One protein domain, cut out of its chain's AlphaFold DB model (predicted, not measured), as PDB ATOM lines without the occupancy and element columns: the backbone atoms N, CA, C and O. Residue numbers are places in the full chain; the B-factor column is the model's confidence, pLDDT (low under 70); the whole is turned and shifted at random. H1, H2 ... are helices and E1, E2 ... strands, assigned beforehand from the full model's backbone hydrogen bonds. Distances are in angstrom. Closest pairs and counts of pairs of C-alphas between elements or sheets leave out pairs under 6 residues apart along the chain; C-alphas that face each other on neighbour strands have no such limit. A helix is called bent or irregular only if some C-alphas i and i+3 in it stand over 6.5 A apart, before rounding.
ATOM      1  N   ALA A   6     264.455 118.382 406.384       92.31
ATOM      2  CA  ALA A   6     265.241 117.237 406.810       92.31
ATOM      3  C   ALA A   6     266.272 117.685 407.851       92.31
ATOM      4  O   ALA A   6     266.896 118.736 407.698       92.31
ATOM      5  N   TRP A   7     266.459 116.877 408.889       94.69
ATOM      6  CA  TRP A   7     267.519 117.048 409.868       94.69
ATOM      7  C   TRP A   7     268.281 115.749 410.077       94.69
ATOM      8  O   TRP A   7     267.717 114.657 409.977       94.69
ATOM      9  N   SER A   8     269.557 115.872 410.411       95.25
ATOM     10  CA  SER A   8     270.404 114.769 410.834       95.25
ATOM     11  C   SER A   8     271.323 115.194 411.970       95.25
ATOM     12  O   SER A   8     271.678 116.361 412.119       95.25
ATOM     13  N   VAL A   9     271.668 114.226 412.805       93.88
ATOM     14  CA  VAL A   9     272.604 114.341 413.914       93.88
ATOM     15  C   VAL A   9     273.577 113.185 413.784       93.88
ATOM     16  O   VAL A   9     273.148 112.030 413.794       93.88
ATOM     17  N   THR A  10     274.862 113.494 413.696       92.31
ATOM     18  CA  THR A  10     275.941 112.516 413.562       92.31
ATOM     19  C   THR A  10     276.981 112.783 414.640       92.31
ATOM     20  O   THR A  10     277.554 113.870 414.703       92.31
ATOM     21  N   GLY A  11     277.201 111.801 415.502       87.75
ATOM     22  CA  GLY A  11     278.340 111.720 416.411       87.75
ATOM     23  C   GLY A  11     279.227 110.533 416.037       87.75
ATOM     24  O   GLY A  11     278.899 109.766 415.133       87.75
ATOM     25  N   ASN A  12     280.331 110.349 416.761       83.44
ATOM     26  CA  ASN A  12     281.302 109.284 416.480       83.44
ATOM     27  C   ASN A  12     280.688 107.875 416.501       83.44
ATOM     28  O   ASN A  12     281.062 107.019 415.706       83.44
ATOM     29  N   THR A  13     279.734 107.631 417.403       84.19
ATOM     30  CA  THR A  13     279.149 106.301 417.649       84.19
ATOM     31  C   THR A  13     277.652 106.223 417.360       84.19
ATOM     32  O   THR A  13     277.032 105.177 417.546       84.19
ATOM     33  N   PHE A  14     277.036 107.318 416.909       85.44
ATOM     34  CA  PHE A  14     275.598 107.380 416.682       85.44
ATOM     35  C   PHE A  14     275.242 108.292 415.518       85.44
ATOM     36  O   PHE A  14     275.852 109.334 415.300       85.44
ATOM     37  N   ALA A  15     274.169 107.938 414.822       91.31
ATOM     38  CA  ALA A  15     273.563 108.795 413.824       91.31
ATOM     39  C   ALA A  15     272.039 108.691 413.897       91.31
ATOM     40  O   ALA A  15     271.478 107.617 414.139       91.31
ATOM     41  N   LYS A  16     271.353 109.808 413.667       94.12
ATOM     42  CA  LYS A  16     269.898 109.845 413.513       94.12
ATOM     43  C   LYS A  16     269.500 110.928 412.542       94.12
ATOM     44  O   LYS A  16     270.052 112.017 412.568       94.12
ATOM     45  N   ALA A  17     268.496 110.634 411.733       93.56
ATOM     46  CA  ALA A  17     267.876 111.602 410.852       93.56
ATOM     47  C   ALA A  17     266.354 111.561 410.989       93.56
ATOM     48  O   ALA A  17     265.777 110.592 411.501       93.56
ATOM     49  N   GLY A  18     265.715 112.625 410.525       93.31
ATOM     50  CA  GLY A  18     264.271 112.754 410.443       93.31
ATOM     51  C   GLY A  18     263.868 113.966 409.614       93.31
ATOM     52  O   GLY A  18     264.701 114.654 409.032       93.31
ATOM     53  N   SER A  19     262.571 114.243 409.573       93.19
ATOM     54  CA  SER A  19     262.017 115.416 408.901       93.19
ATOM     55  C   SER A  19     260.977 116.094 409.786       93.19
ATOM     56  O   SER A  19     260.332 115.454 410.626       93.19
ATOM     57  N   LYS A  20     260.849 117.416 409.651       93.12
ATOM     58  CA  LYS A  20     259.853 118.220 410.372       93.12
ATOM     59  C   LYS A  20     259.209 119.267 409.459       93.12
ATOM     60  O   LYS A  20     259.828 119.646 408.472       93.12
ATOM     61  N   PRO A  21     257.994 119.757 409.770       89.94
ATOM     62  CA  PRO A  21     257.302 120.742 408.929       89.94
ATOM     63  C   PRO A  21     257.986 122.116 408.845       89.94
ATOM     64  O   PRO A  21     257.721 122.870 407.919       89.94
ATOM     65  N   THR A  22     258.854 122.462 409.801       89.81
ATOM     66  CA  THR A  22     259.566 123.750 409.837       89.81
ATOM     67  C   THR A  22     261.040 123.556 410.192       89.81
ATOM     68  O   THR A  22     261.396 122.578 410.860       89.81
ATOM     69  N   ALA A  23     261.894 124.499 409.776       89.38
ATOM     70  CA  ALA A  23     263.313 124.518 410.136       89.38
ATOM     71  C   ALA A  23     263.502 124.563 411.658       89.38
ATOM     72  O   ALA A  23     264.303 123.813 412.206       89.38
ATOM     73  N   GLU A  24     262.708 125.380 412.355       90.44
ATOM     74  CA  GLU A  24     262.715 125.466 413.817       90.44
ATOM     75  C   GLU A  24     262.424 124.109 414.471       90.44
ATOM     76  O   GLU A  24     263.194 123.643 415.311       90.44
ATOM     77  N   ALA A  25     261.363 123.418 414.042       92.06
ATOM     78  CA  ALA A  25     261.029 122.105 414.582       92.06
ATOM     79  C   ALA A  25     262.119 121.061 414.281       92.06
ATOM     80  O   ALA A  25     262.355 120.168 415.098       92.06
ATOM     81  N   ALA A  26     262.788 121.169 413.130       93.50
ATOM     82  CA  ALA A  26     263.900 120.308 412.744       93.50
ATOM     83  C   ALA A  26     265.129 120.531 413.648       93.50
ATOM     84  O   ALA A  26     265.669 119.569 414.196       93.50
ATOM     85  N   TRP A  27     265.500 121.791 413.897       92.69
ATOM     86  CA  TRP A  27     266.571 122.168 414.828       92.69
ATOM     87  C   TRP A  27     266.285 121.722 416.268       92.69
ATOM     88  O   TRP A  27     267.165 121.170 416.931       92.69
ATOM     89  N   ILE A  28     265.048 121.888 416.748       93.44
ATOM     90  CA  ILE A  28     264.634 121.430 418.085       93.44
ATOM     91  C   ILE A  28     264.702 119.901 418.187       93.44
ATOM     92  O   ILE A  28     265.192 119.370 419.186       93.44
ATOM     93  N   ALA A  29     264.238 119.177 417.163       94.00
ATOM     94  CA  ALA A  29     264.285 117.716 417.143       94.00
ATOM     95  C   ALA A  29     265.727 117.192 417.181       94.00
ATOM     96  O   ALA A  29     266.030 116.287 417.961       94.00
ATOM     97  N   ALA A  30     266.616 117.802 416.395       93.06
ATOM     98  CA  ALA A  30     268.033 117.481 416.402       93.06
ATOM     99  C   ALA A  30     268.678 117.748 417.772       93.06
ATOM    100  O   ALA A  30     269.372 116.879 418.299       93.06
ATOM    101  N   ARG A  31     268.388 118.901 418.395       93.38
ATOM    102  CA  ARG A  31     268.870 119.237 419.745       93.38
ATOM    103  C   ARG A  31     268.445 118.200 420.773       93.38
ATOM    104  O   ARG A  31     269.292 117.679 421.483       93.38
ATOM    105  N   ASN A  32     267.155 117.872 420.833       93.50
ATOM    106  CA  ASN A  32     266.626 116.919 421.814       93.50
ATOM    107  C   ASN A  32     267.230 115.515 421.652       93.50
ATOM    108  O   ASN A  32     267.296 114.755 422.613       93.50
ATOM    109  N   TYR A  33     267.672 115.160 420.443       91.44
ATOM    110  CA  TYR A  33     268.403 113.920 420.211       91.44
ATOM    111  C   TYR A  33     269.884 114.024 420.619       91.44
ATOM    112  O   TYR A  33     270.418 113.074 421.195       91.44
ATOM    113  N   ALA A  34     270.545 115.145 420.317       90.56
ATOM    114  CA  ALA A  34     271.964 115.369 420.594       90.56
ATOM    115  C   ALA A  34     272.265 115.566 422.090       90.56
ATOM    116  O   ALA A  34     273.240 115.011 422.584       90.56
ATOM    117  N   ASP A  35     271.418 116.304 422.808       90.25
ATOM    118  CA  ASP A  35     271.614 116.719 424.203       90.25
ATOM    119  C   ASP A  35     271.946 115.552 425.164       90.25
ATOM    120  O   ASP A  35     273.069 115.499 425.673       90.25
ATOM    121  N   PRO A  36     271.100 114.509 425.311       88.75
ATOM    122  CA  PRO A  36     271.407 113.390 426.210       88.75
ATOM    123  C   PRO A  36     272.623 112.558 425.768       88.75
ATOM    124  O   PRO A  36     273.168 111.792 426.557       88.75
ATOM    125  N   ARG A  37     273.050 112.670 424.505       87.38
ATOM    126  CA  ARG A  37     274.215 111.943 423.978       87.38
ATOM    127  C   ARG A  37     275.511 112.693 424.242       87.38
ATOM    128  O   ARG A  37     276.519 112.070 424.552       87.38
ATOM    129  N   LEU A  38     275.474 114.019 424.167       85.00
ATOM    130  CA  LEU A  38     276.591 114.872 424.559       85.00
ATOM    131  C   LEU A  38     276.877 114.770 426.065       85.00
ATOM    132  O   LEU A  38     278.040 114.785 426.458       85.00
ATOM    133  N   GLU A  39     275.841 114.595 426.891       79.62
ATOM    134  CA  GLU A  39     275.970 114.334 428.333       79.62
ATOM    135  C   GLU A  39     276.713 113.026 428.652       79.62
ATOM    136  O   GLU A  39     277.498 112.983 429.596       79.62
ATOM    137  N   GLY A  40     276.487 111.966 427.868       68.62
ATOM    138  CA  GLY A  40     277.042 110.637 428.146       68.62
ATOM    139  C   GLY A  40     278.418 110.353 427.539       68.62
ATOM    140  O   GLY A  40     279.118 109.477 428.037       68.62
ATOM    141  N   VAL A  41     278.797 111.049 426.459       64.62
ATOM    142  CA  VAL A  41     279.960 110.664 425.630       64.62
ATOM    143  C   VAL A  41     281.040 111.756 425.568       64.62
ATOM    144  O   VAL A  41     282.173 111.467 425.208       64.62
ATOM    145  N   GLY A  42     280.736 113.006 425.950       61.16
ATOM    146  CA  GLY A  42     281.720 114.104 425.945       61.16
ATOM    147  C   GLY A  42     282.218 114.518 424.550       61.16
ATOM    148  O   GLY A  42     283.190 115.261 424.443       61.16
ATOM    149  N   ASP A  43     281.553 114.052 423.494       76.44
ATOM    150  CA  ASP A  43     281.991 114.185 422.105       76.44
ATOM    151  C   ASP A  43     281.479 115.459 421.413       76.44
ATOM    152  O   ASP A  43     280.605 116.172 421.904       76.44
ATOM    153  N   MET A  44     282.022 115.740 420.227       87.81
ATOM    154  CA  MET A  44     281.459 116.707 419.284       87.81
ATOM    155  C   MET A  44     280.396 116.030 418.414       87.81
ATOM    156  O   MET A  44     280.566 114.901 417.957       87.81
ATOM    157  N   VAL A  45     279.304 116.741 418.143       91.06
ATOM    158  CA  VAL A  45     278.202 116.261 417.308       91.06
ATOM    159  C   VAL A  45     277.985 117.217 416.148       91.06
ATOM    160  O   VAL A  45     277.915 118.427 416.331       91.06
ATOM    161  N   SER A  46     277.844 116.674 414.946       93.31
ATOM    162  CA  SER A  46     277.436 117.426 413.764       93.31
ATOM    163  C   SER A  46     275.924 117.361 413.606       93.31
ATOM    164  O   SER A  46     275.349 116.278 413.533       93.31
ATOM    165  N   ILE A  47     275.276 118.519 413.536       94.12
ATOM    166  CA  ILE A  47     273.844 118.653 413.278       94.12
ATOM    167  C   ILE A  47     273.664 119.316 411.922       94.12
ATOM    168  O   ILE A  47     274.183 120.407 411.702       94.12
ATOM    169  N   SER A  48     272.908 118.685 411.030       93.81
ATOM    170  CA  SER A  48     272.530 119.256 409.742       93.81
ATOM    171  C   SER A  48     271.027 119.474 409.682       93.81
ATOM    172  O   SER A  48     270.267 118.579 410.046       93.81
ATOM    173  N   VAL A  49     270.582 120.636 409.210       92.38
ATOM    174  CA  VAL A  49     269.174 120.917 408.908       92.38
ATOM    175  C   VAL A  49     269.094 121.577 407.543       92.38
ATOM    176  O   VAL A  49     269.633 122.662 407.343       92.38
ATOM    177  N   ASN A  50     268.411 120.925 406.600       87.81
ATOM    178  CA  ASN A  50     268.180 121.440 405.248       87.81
ATOM    179  C   ASN A  50     269.462 121.948 404.547       87.81
ATOM    180  O   ASN A  50     269.467 123.007 403.927       87.81
ATOM    181  N   GLY A  51     270.568 121.213 404.703       85.25
ATOM    182  CA  GLY A  51     271.873 121.548 404.123       85.25
ATOM    183  C   GLY A  51     272.760 122.453 404.989       85.25
ATOM    184  O   GLY A  51     273.959 122.542 404.733       85.25
ATOM    185  N   LEU A  52     272.230 123.073 406.047       89.75
ATOM    186  CA  LEU A  52     273.030 123.833 407.009       89.75
ATOM    187  C   LEU A  52     273.576 122.907 408.086       89.75
ATOM    188  O   LEU A  52     272.821 122.406 408.915       89.75
ATOM    189  N   THR A  53     274.893 122.723 408.097       91.94
ATOM    190  CA  THR A  53     275.576 121.883 409.084       91.94
ATOM    191  C   THR A  53     276.283 122.744 410.126       91.94
ATOM    192  O   THR A  53     276.969 123.705 409.788       91.94
ATOM    193  N   THR A  54     276.117 122.398 411.400       92.19
ATOM    194  CA  THR A  54     276.778 123.033 412.540       92.19
ATOM    195  C   THR A  54     277.343 121.942 413.443       92.19
ATOM    196  O   THR A  54     276.665 120.957 413.733       92.19
ATOM    197  N   SER A  55     278.587 122.108 413.884       92.44
ATOM    198  CA  SER A  55     279.190 121.227 414.885       92.44
ATOM    199  C   SER A  55     278.998 121.834 416.267       92.44
ATOM    200  O   SER A  55     279.264 123.017 416.468       92.44
ATOM    201  N   VAL A  56     278.519 121.034 417.209       92.12
ATOM    202  CA  VAL A  56     278.202 121.455 418.572       92.12
ATOM    203  C   VAL A  56     278.849 120.522 419.581       92.12
ATOM    204  O   VAL A  56     278.981 119.320 419.355       92.12
ATOM    205  N   THR A  57     279.224 121.087 420.719       91.50
ATOM    206  CA  THR A  57     279.601 120.341 421.921       91.50
ATOM    207  C   THR A  57     278.524 120.547 422.978       91.50
ATOM    208  O   THR A  57     277.636 121.388 422.816       91.50
ATOM    209  N   LYS A  58     278.614 119.828 424.100       87.44
ATOM    210  CA  LYS A  58     277.727 120.041 425.255       87.44
ATOM    211  C   LYS A  58     277.641 121.519 425.664       87.44
ATOM    212  O   LYS A  58     276.556 122.031 425.915       87.44
ATOM    213  N   ALA A  59     278.776 122.221 425.677       88.44
ATOM    214  CA  ALA A  59     278.840 123.622 426.092       88.44
ATOM    215  C   ALA A  59     278.169 124.583 425.095       88.44
ATOM    216  O   ALA A  59     277.660 125.628 425.496       88.44
ATOM    217  N   THR A  60     278.169 124.252 423.799       91.69
ATOM    218  CA  THR A  60     277.705 125.166 422.744       91.69
ATOM    219  C   THR A  60     276.336 124.808 422.176       91.69
ATOM    220  O   THR A  60     275.680 125.690 421.625       91.69
ATOM    221  N   LEU A  61     275.847 123.574 422.367       90.69
ATOM    222  CA  LEU A  61     274.608 123.055 421.768       90.69
ATOM    223  C   LEU A  61     273.433 124.035 421.878       90.69
ATOM    224  O   LEU A  61     272.795 124.361 420.880       90.69
ATOM    225  N   HIS A  62     273.131 124.511 423.085       90.25
ATOM    226  CA  HIS A  62     271.945 125.339 423.315       90.25
ATOM    227  C   HIS A  62     272.062 126.720 422.665       90.25
ATOM    228  O   HIS A  62     271.064 127.246 422.169       90.25
ATOM    229  N   ARG A  63     273.270 127.295 422.667       93.19
ATOM    230  CA  ARG A  63     273.548 128.600 422.064       93.19
ATOM    231  C   ARG A  63     273.465 128.509 420.543       93.19
ATOM    232  O   ARG A  63     272.657 129.209 419.943       93.19
ATOM    233  N   GLU A  64     274.218 127.587 419.950       92.81
ATOM    234  CA  GLU A  64     274.313 127.413 418.496       92.81
ATOM    235  C   GLU A  64     272.946 127.083 417.885       92.81
ATOM    236  O   GLU A  64     272.531 127.689 416.903       92.81
ATOM    237  N   ILE A  65     272.181 126.173 418.499       91.75
ATOM    238  CA  ILE A  65     270.845 125.825 417.997       91.75
ATOM    239  C   ILE A  65     269.884 127.013 418.094       91.75
ATOM    240  O   ILE A  65     269.089 127.230 417.180       91.75
ATOM    241  N   ARG A  66     269.950 127.810 419.169       91.69
ATOM    242  CA  ARG A  66     269.122 129.017 419.298       91.69
ATOM    243  C   ARG A  66     269.451 130.026 418.200       91.69
ATOM    244  O   ARG A  66     268.529 130.545 417.578       91.69
ATOM    245  N   GLU A  67     270.731 130.279 417.948       92.06
ATOM    246  CA  GLU A  67     271.182 131.180 416.882       92.06
ATOM    247  C   GLU A  67     270.708 130.696 415.507       92.06
ATOM    248  O   GLU A  67     270.184 131.484 414.721       92.06
ATOM    249  N   ARG A  68     270.772 129.384 415.245       89.69
ATOM    250  CA  ARG A  68     270.253 128.788 414.005       89.69
ATOM    251  C   ARG A  68     268.740 128.916 413.862       89.69
ATOM    252  O   ARG A  68     268.270 129.192 412.761       89.69
ATOM    253  N   ILE A  69     267.980 128.742 414.942       88.19
ATOM    254  CA  ILE A  69     266.522 128.930 414.928       88.19
ATOM    255  C   ILE A  69     266.175 130.386 414.613       88.19
ATOM    256  O   ILE A  69     265.314 130.627 413.774       88.19
ATOM    257  N   VAL A  70     266.859 131.350 415.239       87.81
ATOM    258  CA  VAL A  70     266.648 132.784 414.978       87.81
ATOM    259  C   VAL A  70     267.003 133.142 413.534       87.81
ATOM    260  O   VAL A  70     266.238 133.851 412.895       87.81
ATOM    261  N   ALA A  71     268.105 132.608 413.002       84.12
ATOM    262  CA  ALA A  71     268.517 132.830 411.615       84.12
ATOM    263  C   ALA A  71     267.630 132.123 410.570       84.12
ATOM    264  O   ALA A  71     267.750 132.409 409.384       84.12
ATOM    265  N   SER A  72     266.782 131.177 410.991       73.44
ATOM    266  CA  SER A  72     265.868 130.438 410.108       73.44
ATOM    267  C   SER A  72     264.449 131.033 410.063       73.44
ATOM    268  O   SER A  72     263.579 130.423 409.437       73.44
TER     269      SER A  72
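AT A GLANCE: This is residues 6 to 72 of the 73 residues of an uncharacterized protein of Amycolatopsis keratiniphila (UniProt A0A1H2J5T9). A four-stranded sheet makes one wall of this domain, with two helices side by side over one of its faces and the other face bare. The long helix H1 runs along the strands over E1 and E3, and the shorter H2 runs along E4 at one edge, opposite to H1 in direction; these are two layers, the helices on one face of a sheet. The printed part has 67 residues with two named helices and four named strands, in the order E1, E2, H1, E3, E4, H2. The sheet's order is E2, E1, E3, E4, antiparallel throughout, and the class is mixed, helices and strands. The whole is compact, with a radius of gyration of the C-alphas of 10.6 A, and its rounded outline spans 29 by 21 by 16 A.

IN THESE COORDINATES: Find C-alpha 6 at (265.241, 117.237, 406.810), where the printed part begins; from there strand E1, residues 6 to 10, runs 13.5 A. After residues 11 to 14 you reach E2, residues 15 to 20, which is 17.0 A long. Look next for C-alpha 23 at (263.313, 124.518, 410.136), where H1, residues 23 to 41, sets out on its 26.6 A. H1 has a kink of 27 degrees near residue 35 and is irregular, but only just: C-alphas 33 and 36 are 6.7 A apart. E3, residues 45 to 49, is 13.2 A long, and E4, residues 52 to 56, is 12.9 A long. H2, residues 61 to 71, covers 15.4 A and ends with C-alpha 71 at (268.517, 132.830, 411.615).

HOW THE PARTS SIT: Begin with the sheet, which is twisted, its C-alphas lying up to 4.4 A off their best plane. E1 and E2 form a hairpin, antiparallel at 162 degrees; look at N 9 and O 16, 2.7 A apart and within hydrogen-bond range. On the other side of E1, E3 is its antiparallel neighbour at 172 degrees, with N 8 and O 48 at 2.8 A. E3 and E4 form the second hairpin, antiparallel at 157 degrees, with N 47 and O 54 at 2.8 A. E2 and E4 are the edge strands, and they are apart. E2, H1 and E3 make a split strand-helix-strand unit, two strands that run the same way with a helix between them in the chain and E1 between them in the sheet; its crossover is right-handed. H1 is on the sheet at a height of 7.9 A, over E1 and E3, and stands at 10 degrees to E1 on the local plane, along the strands. The closest C-alphas of E1 and H1 are those of Trp 7 and Ala 26, 5.7 A apart. H2 is on the same face at a height over the sheet of 9.7 A, over E4, at 15 degrees to E4 on the local plane; their closest C-alphas are those of Val 56 and Glu 64, 7.1 A apart. H1 and H2 touch at a shallow tilt of 10 degrees, opposite ways, and their closest C-alphas, of Glu 24 and Ile 69, are 5.3 A apart. In H2 every O i to N i+4 pair is within hydrogen-bond range; in H1, 12 of 15 are.

THE WHOLE: The two C-alphas farthest apart, those of Pro 21 and Gly 42, are 30.5 A apart. The printed part has no cut from residue 6 to residue 72, and each link between its named elements is tight. The mean pLDDT of the printed part is 89.0; look for values under 70 at residues 40 to 42, of which 40 and 41 belong to H1.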